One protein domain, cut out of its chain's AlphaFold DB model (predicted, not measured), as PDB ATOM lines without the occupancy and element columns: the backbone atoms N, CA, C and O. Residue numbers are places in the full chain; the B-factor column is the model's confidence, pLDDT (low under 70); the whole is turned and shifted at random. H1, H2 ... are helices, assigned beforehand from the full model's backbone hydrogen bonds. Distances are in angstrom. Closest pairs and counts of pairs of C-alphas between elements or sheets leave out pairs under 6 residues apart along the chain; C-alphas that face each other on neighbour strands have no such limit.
ATOM      1  N   ASP A   4     -23.782  25.585  14.278       59.97
ATOM      2  CA  ASP A   4     -22.461  26.177  14.214       59.97
ATOM      3  C   ASP A   4     -22.532  27.452  15.051       59.97
ATOM      4  O   ASP A   4     -22.936  28.513  14.581       59.97
ATOM      5  N   ARG A   5     -22.225  27.323  16.345       57.22
ATOM      6  CA  ARG A   5     -22.233  28.431  17.315       57.22
ATOM      7  C   ARG A   5     -21.337  29.599  16.863       57.22
ATOM      8  O   ARG A   5     -21.419  30.684  17.431       57.22
ATOM      9  N   GLY A   6     -20.486  29.385  15.851       67.94
ATOM     10  CA  GLY A   6     -19.758  30.431  15.141       67.94
ATOM     11  C   GLY A   6     -20.674  31.421  14.420       67.94
ATOM     12  O   GLY A   6     -20.529  32.619  14.642       67.94
ATOM     13  N   CYS A   7     -21.668  30.942  13.665       80.44
ATOM     14  CA  CYS A   7     -22.591  31.789  12.901       80.44
ATOM     15  C   CYS A   7     -23.408  32.718  13.817       80.44
ATOM     16  O   CYS A   7     -23.513  33.916  13.574       80.44
ATOM     17  N   GLU A   8     -23.918  32.187  14.934       87.25
ATOM     18  CA  GLU A   8     -24.688  32.959  15.924       87.25
ATOM     19  C   GLU A   8     -23.834  34.045  16.603       87.25
ATOM     20  O   GLU A   8     -24.295  35.171  16.803       87.25
ATOM     21  N   ARG A   9     -22.571  33.730  16.928       88.62
ATOM     22  CA  ARG A   9     -21.620  34.689  17.510       88.62
ATOM     23  C   ARG A   9     -21.248  35.788  16.515       88.62
ATOM     24  O   ARG A   9     -21.239  36.958  16.883       88.62
ATOM     25  N   GLU A  10     -20.952  35.427  15.272       89.25
ATOM     26  CA  GLU A  10     -20.580  36.380  14.220       89.25
ATOM     27  C   GLU A  10     -21.735  37.323  13.874       89.25
ATOM     28  O   GLU A  10     -21.527  38.532  13.746       89.25
ATOM     29  N   LEU A  11     -22.964  36.801  13.829       91.38
ATOM     30  CA  LEU A  11     -24.174  37.609  13.700       91.38
ATOM     31  C   LEU A  11     -24.314  38.599  14.867       91.38
ATOM     32  O   LEU A  11     -24.601  39.775  14.644       91.38
ATOM     33  N   ALA A  12     -24.101  38.147  16.107       91.81
ATOM     34  CA  ALA A  12     -24.188  39.010  17.285       91.81
ATOM     35  C   ALA A  12     -23.139  40.136  17.265       91.81
ATOM     36  O   ALA A  12     -23.462  41.282  17.581       91.81
ATOM     37  N   GLU A  13     -21.906  39.834  16.856       93.06
ATOM     38  CA  GLU A  13     -20.834  40.826  16.709       93.06
ATOM     39  C   GLU A  13     -21.161  41.870  15.630       93.06
ATOM     40  O   GLU A  13     -20.941  43.064  15.840       93.06
ATOM     41  N   GLU A  14     -21.722  41.450  14.495       92.69
ATOM     42  CA  GLU A  14     -22.094  42.362  13.409       92.69
ATOM     43  C   GLU A  14     -23.283  43.261  13.771       92.69
ATOM     44  O   GLU A  14     -23.287  44.463  13.476       92.69
ATOM     45  N   LEU A  15     -24.266  42.702  14.481       93.50
ATOM     46  CA  LEU A  15     -25.375  43.466  15.044       93.50
ATOM     47  C   LEU A  15     -24.873  44.506  16.046       93.50
ATOM     48  O   LEU A  15     -25.254  45.673  15.937       93.50
ATOM     49  N   ALA A  16     -23.992  44.118  16.972       94.56
ATOM     50  CA  ALA A  16     -23.411  45.037  17.948       94.56
ATOM     51  C   ALA A  16     -22.673  46.196  17.259       94.56
ATOM     52  O   ALA A  16     -22.981  47.356  17.526       94.56
ATOM     53  N   ARG A  17     -21.799  45.903  16.283       94.31
ATOM     54  CA  ARG A  17     -21.085  46.931  15.500       94.31
ATOM     55  C   ARG A  17     -22.029  47.905  14.792       94.31
ATOM     56  O   ARG A  17     -21.778  49.110  14.768       94.31
ATOM     57  N   THR A  18     -23.109  47.395  14.204       93.31
ATOM     58  CA  THR A  18     -24.078  48.221  13.469       93.31
ATOM     59  C   THR A  18     -24.868  49.138  14.402       93.31
ATOM     60  O   THR A  18     -25.065  50.318  14.096       93.31
ATOM     61  N   LEU A  19     -25.281  48.608  15.554       94.81
ATOM     62  CA  LEU A  19     -26.017  49.358  16.568       94.81
ATOM     63  C   LEU A  19     -25.133  50.401  17.261       94.81
ATOM     64  O   LEU A  19     -25.580  51.533  17.438       94.81
ATOM     65  N   ASP A  20     -23.870  50.079  17.555       96.00
ATOM     66  CA  ASP A  20     -22.884  51.036  18.081       96.00
ATOM     67  C   ASP A  20     -22.676  52.212  17.109       96.00
ATOM     68  O   ASP A  20     -22.555  53.372  17.512       96.00
ATOM     69  N   ALA A  21     -22.735  51.943  15.801       95.19
ATOM     70  CA  ALA A  21     -22.706  52.964  14.756       95.19
ATOM     71  C   ALA A  21     -24.024  53.756  14.606       95.19
ATOM     72  O   ALA A  21     -24.129  54.574  13.690       95.19
ATOM     73  N   HIS A  22     -25.018  53.531  15.477       92.38
ATOM     74  CA  HIS A  22     -26.356  54.137  15.445       92.38
ATOM     75  C   HIS A  22     -27.101  53.895  14.123       92.38
ATOM     76  O   HIS A  22     -27.911  54.715  13.679       92.38
ATOM     77  N   LYS A  23     -26.819  52.764  13.472       93.88
ATOM     78  CA  LYS A  23     -27.468  52.349  12.231       93.88
ATOM     79  C   LYS A  23     -28.458  51.229  12.507       93.88
ATOM     80  O   LYS A  23     -28.308  50.451  13.446       93.88
ATOM     81  N   LEU A  24     -29.468  51.138  11.649       92.81
ATOM     82  CA  LEU A  24     -30.365  49.993  11.635       92.81
ATOM     83  C   LEU A  24     -29.734  48.866  10.803       92.81
ATOM     84  O   LEU A  24     -29.285  49.137   9.686       92.81
ATOM     85  N   PRO A  25     -29.693  47.624  11.316       90.69
ATOM     86  CA  PRO A  25     -29.199  46.485  10.555       90.69
ATOM     87  C   PRO A  25     -30.085  46.171   9.349       90.69
ATOM     88  O   PRO A  25     -31.312  46.133   9.457       90.69
ATOM     89  N   ASP A  26     -29.458  45.891   8.208       92.88
ATOM     90  CA  ASP A  26     -30.154  45.389   7.026       92.88
ATOM     91  C   ASP A  26     -30.399  43.882   7.173       92.88
ATOM     92  O   ASP A  26     -29.493  43.057   7.044       92.88
ATOM     93  N   LEU A  27     -31.653  43.517   7.438       89.06
ATOM     94  CA  LEU A  27     -32.056  42.125   7.633       89.06
ATOM     95  C   LEU A  27     -31.930  41.275   6.363       89.06
ATOM     96  O   LEU A  27     -31.754  40.061   6.470       89.06
ATOM     97  N   VAL A  28     -32.020  41.873   5.172       89.94
ATOM     98  CA  VAL A  28     -31.843  41.152   3.905       89.94
ATOM     99  C   VAL A  28     -30.370  40.809   3.722       89.94
ATOM    100  O   VAL A  28     -30.049  39.653   3.442       89.94
ATOM    101  N   ALA A  29     -29.481  41.776   3.962       89.50
ATOM    102  CA  ALA A  29     -28.038  41.561   3.905       89.50
ATOM    103  C   ALA A  29     -27.576  40.533   4.952       89.50
ATOM    104  O   ALA A  29     -26.854  39.595   4.619       89.50
ATOM    105  N   LEU A  30     -28.055  40.645   6.195       90.56
ATOM    106  CA  LEU A  30     -27.735  39.681   7.251       90.56
ATOM    107  C   LEU A  30     -28.238  38.274   6.914       90.56
ATOM    108  O   LEU A  30     -27.519  37.302   7.127       90.56
ATOM    109  N   ARG A  31     -29.441  38.141   6.345       86.94
ATOM    110  CA  ARG A  31     -29.984  36.829   5.971       86.94
ATOM    111  C   ARG A  31     -29.265  36.203   4.777       86.94
ATOM    112  O   ARG A  31     -29.204  34.985   4.713       86.94
ATOM    113  N   ALA A  32     -28.698  36.997   3.874       87.00
ATOM    114  CA  ALA A  32     -27.870  36.478   2.785       87.00
ATOM    115  C   ALA A  32     -26.521  35.917   3.278       87.00
ATOM    116  O   ALA A  32     -25.976  35.015   2.652       87.00
ATOM    117  N   ILE A  33     -25.988  36.453   4.382       87.50
ATOM    118  CA  ILE A  33     -24.678  36.073   4.936       87.50
ATOM    119  C   ILE A  33     -24.810  34.944   5.967       87.50
ATOM    120  O   ILE A  33     -24.027  33.998   5.949       87.50
ATOM    121  N   PHE A  34     -25.792  35.047   6.866       87.75
ATOM    122  CA  PHE A  34     -25.953  34.160   8.025       87.75
ATOM    123  C   PHE A  34     -27.150  33.207   7.909       87.75
ATOM    124  O   PHE A  34     -27.303  32.298   8.725       87.75
ATOM    125  N   GLY A  35     -28.042  33.432   6.941       83.88
ATOM    126  CA  GLY A  35     -29.226  32.606   6.742       83.88
ATOM    127  C   GLY A  35     -28.935  31.336   5.938       83.88
ATOM    128  O   GLY A  35     -27.969  31.283   5.180       83.88
ATOM    129  N   PRO A  36     -29.780  30.303   6.082       81.25
ATOM    130  CA  PRO A  36     -29.733  29.139   5.208       81.25
ATOM    131  C   PRO A  36     -30.061  29.529   3.760       81.25
ATOM    132  O   PRO A  36     -30.815  30.475   3.516       81.25
ATOM    133  N   ASP A  37     -29.527  28.760   2.813       81.81
ATOM    134  CA  ASP A  37     -29.828  28.906   1.389       81.81
ATOM    135  C   ASP A  37     -31.348  28.768   1.155       81.81
ATOM    136  O   ASP A  37     -31.924  27.736   1.522       81.81
ATOM    137  N   PRO A  38     -32.018  29.788   0.584       77.94
ATOM    138  CA  PRO A  38     -33.460  29.756   0.369       77.94
ATOM    139  C   PRO A  38     -33.908  28.600  -0.532       77.94
ATOM    140  O   PRO A  38     -35.007  28.088  -0.324       77.94
ATOM    141  N   ASP A  39     -33.064  28.141  -1.461       83.69
ATOM    142  CA  ASP A  39     -33.383  27.014  -2.347       83.69
ATOM    143  C   ASP A  39     -33.276  25.656  -1.630       83.69
ATOM    144  O   ASP A  39     -33.795  24.644  -2.105       83.69
ATOM    145  N   GLN A  40     -32.639  25.624  -0.455       83.56
ATOM    146  CA  GLN A  40     -32.540  24.439   0.405       83.56
ATOM    147  C   GLN A  40     -33.643  24.388   1.466       83.56
ATOM    148  O   GLN A  40     -33.740  23.407   2.211       83.56
ATOM    149  N   LEU A  41     -34.480  25.427   1.563       81.50
ATOM    150  CA  LEU A  41     -35.562  25.457   2.535       81.50
ATOM    151  C   LEU A  41     -36.718  24.548   2.097       81.50
ATOM    152  O   LEU A  41     -37.175  24.621   0.955       81.50
ATOM    153  N   PRO A  42     -37.252  23.709   3.002       85.75
ATOM    154  CA  PRO A  42     -38.426  22.915   2.690       85.75
ATOM    155  C   PRO A  42     -39.644  23.825   2.504       85.75
ATOM    156  O   PRO A  42     -39.863  24.770   3.264       85.75
ATOM    157  N   ILE A  43     -40.486  23.501   1.522       85.88
ATOM    158  CA  ILE A  43     -41.774  24.177   1.346       85.88
ATOM    159  C   ILE A  43     -42.703  23.728   2.477       85.88
ATOM    160  O   ILE A  43     -43.163  22.586   2.505       85.88
ATOM    161  N   VAL A  44     -42.989  24.634   3.411       87.12
ATOM    162  CA  VAL A  44     -43.919  24.390   4.518       87.12
ATOM    163  C   VAL A  44     -45.284  24.967   4.161       87.12
ATOM    164  O   VAL A  44     -45.453  26.181   4.070       87.12
ATOM    165  N   HIS A  45     -46.276  24.096   3.978       89.19
ATOM    166  CA  HIS A  45     -47.661  24.510   3.777       89.19
ATOM    167  C   HIS A  45     -48.422  24.461   5.103       89.19
ATOM    168  O   HIS A  45     -48.732  23.383   5.613       89.19
ATOM    169  N   VAL A  46     -48.746  25.629   5.656       88.12
ATOM    170  CA  VAL A  46     -49.571  25.731   6.865       88.12
ATOM    171  C   VAL A  46     -51.031  25.857   6.448       88.12
ATOM    172  O   VAL A  46     -51.451  26.877   5.909       88.12
ATOM    173  N   GLN A  47     -51.815  24.812   6.705       89.94
ATOM    174  CA  GLN A  47     -53.267  24.901   6.596       89.94
ATOM    175  C   GLN A  47     -53.797  25.647   7.816       89.94
ATOM    176  O   GLN A  47     -53.716  25.153   8.940       89.94
ATOM    177  N   LEU A  48     -54.322  26.850   7.592       87.25
ATOM    178  CA  LEU A  48     -54.997  27.591   8.647       87.25
ATOM    179  C   LEU A  48     -56.318  26.894   8.969       87.25
ATOM    180  O   LEU A  48     -57.149  26.673   8.086       87.25
ATOM    181  N   ALA A  49     -56.499  26.545  10.240       84.69
ATOM    182  CA  ALA A  49     -57.766  26.025  10.719       84.69
ATOM    183  C   ALA A  49     -58.859  27.099  10.597       84.69
ATOM    184  O   ALA A  49     -58.592  28.301  10.665       84.69
ATOM    185  N   SER A  50     -60.109  26.659  10.432       88.88
ATOM    186  CA  SER A  50     -61.261  27.563  10.464       88.88
ATOM    187  C   SER A  50     -61.301  28.318  11.789       88.88
ATOM    188  O   SER A  50     -61.095  27.713  12.838       88.88
ATOM    189  N   LEU A  51     -61.654  29.604  11.773       84.62
ATOM    190  CA  LEU A  51     -61.845  30.374  13.008       84.62
ATOM    191  C   LEU A  51     -62.897  29.745  13.932       84.62
ATOM    192  O   LEU A  51     -62.773  29.847  15.143       84.62
ATOM    193  N   ASN A  52     -63.864  29.001  13.389       84.00
ATOM    194  CA  ASN A  52     -64.842  28.259  14.191       84.00
ATOM    195  C   ASN A  52     -64.187  27.193  15.101       84.00
ATOM    196  O   ASN A  52     -64.727  26.823  16.135       84.00
ATOM    197  N   SER A  53     -62.984  26.717  14.761       83.31
ATOM    198  CA  SER A  53     -62.235  25.810  15.641       83.31
ATOM    199  C   SER A  53     -61.765  26.479  16.937       83.31
ATOM    200  O   SER A  53     -61.614  25.784  17.938       83.31
ATOM    201  N   TYR A  54     -61.604  27.808  16.965       83.38
ATOM    202  CA  TYR A  54     -61.318  28.533  18.207       83.38
ATOM    203  C   TYR A  54     -62.504  28.499  19.172       83.38
ATOM    204  O   TYR A  54     -62.295  28.283  20.361       83.38
ATOM    205  N   GLU A  55     -63.733  28.650  18.672       83.81
ATOM    206  CA  GLU A  55     -64.945  28.579  19.501       83.81
ATOM    207  C   GLU A  55     -65.091  27.194  20.142       83.81
ATOM    208  O   GLU A  55     -65.312  27.088  21.345       83.81
ATOM    209  N   ALA A  56     -64.841  26.122  19.382       82.81
ATOM    210  CA  ALA A  56     -64.853  24.757  19.914       82.81
ATOM    211  C   ALA A  56     -63.774  24.520  20.991       82.81
ATOM    212  O   ALA A  56     -64.016  23.815  21.972       82.81
ATOM    213  N   LEU A  57     -62.584  25.116  20.834       83.25
ATOM    214  CA  LEU A  57     -61.529  25.060  21.851       83.25
ATOM    215  C   LEU A  57     -61.933  25.819  23.120       83.25
ATOM    216  O   LEU A  57     -61.737  25.300  24.219       83.25
ATOM    217  N   MET A  58     -62.545  26.996  22.979       82.00
ATOM    218  CA  MET A  58     -63.058  27.785  24.103       82.00
ATOM    219  C   MET A  58     -64.189  27.055  24.836       82.00
ATOM    220  O   MET A  58     -64.166  26.956  26.058       82.00
ATOM    221  N   GLU A  59     -65.137  26.473  24.106       76.50
ATOM    222  CA  GLU A  59     -66.243  25.703  24.680       76.50
ATOM    223  C   GLU A  59     -65.739  24.455  25.428       76.50
ATOM    224  O   GLU A  59     -66.206  24.159  26.529       76.50
ATOM    225  N   SER A  60     -64.714  23.771  24.900       70.12
ATOM    226  CA  SER A  60     -64.059  22.663  25.610       70.12
ATOM    227  C   SER A  60     -63.315  23.108  26.874       70.12
ATOM    228  O   SER A  60     -63.326  22.384  27.869       70.12
ATOM    229  N   ALA A  61     -62.720  24.307  26.867       70.94
ATOM    230  CA  ALA A  61     -62.043  24.872  28.029       70.94
ATOM    231  C   ALA A  61     -63.032  25.217  29.154       70.94
ATOM    232  O   ALA A  61     -62.754  24.917  30.309       70.94
ATOM    233  N   TYR A  62     -64.214  25.751  28.825       63.69
ATOM    234  CA  TYR A  62     -65.261  26.040  29.816       63.69
ATOM    235  C   TYR A  62     -66.015  24.791  30.297       63.69
ATOM    236  O   TYR A  62     -66.473  24.746  31.435       63.69
ATOM    237  N   SER A  63     -66.133  23.753  29.463       61.06
ATOM    238  CA  SER A  63     -66.789  22.490  29.837       61.06
ATOM    239  C   SER A  63     -65.922  21.614  30.761       61.06
ATOM    240  O   SER A  63     -66.446  20.813  31.534       61.06
TER     241      SER A  63
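Overview. This is residues 4 to 63 of the 67 residues of a protein of Rhizobium sp. N4311 (UniProt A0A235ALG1). A small helical hairpin, H1 folding back into the shorter H2, makes a body at one end, and from it a long arm, residues 36 to 63, sticks out and ends in a lone helix, H3. The printed part has 60 residues with three named helices, H1, H2 and H3 in that order, no named strand, and is all helix. It is extended, with a radius of gyration of the C-alphas of 20.3 A and spans of 54 by 30 by 21 A.

Arrangement. H1, residues 5 to 20, and H2, residues 27 to 34, form a helical hairpin. They only just touch, with 3 pairs of C-alphas within 8 A, and H1 does so with residues 7 to 11 alone; the closest C-alphas, of Cys 7 and Phe 34, are 6.4 A apart. They run opposite ways at a shallow tilt of 34 degrees, only just short of steep. H3, residues 52 to 63, is apart from both. In H1, H2 and H3 every O i to N i+4 pair is within hydrogen-bond range.

Along the chain. H1 begins at C-alpha 5 (-22.233, 28.431, 17.315) and is 22.6 A long. H2 measures 10.0 A. H3 measures 16.8 A and ends at C-alpha 63 (-66.789, 22.490, 29.837).

Size, cuts and confidence. The C-alphas of Ala 21 and Ser 63, the two farthest apart, are 55.7 A apart. The printed part has no cut. The link from H2 to H3, 17 residues, is long. Residues 4 to 6 and 62 to 63 have pLDDT under 70.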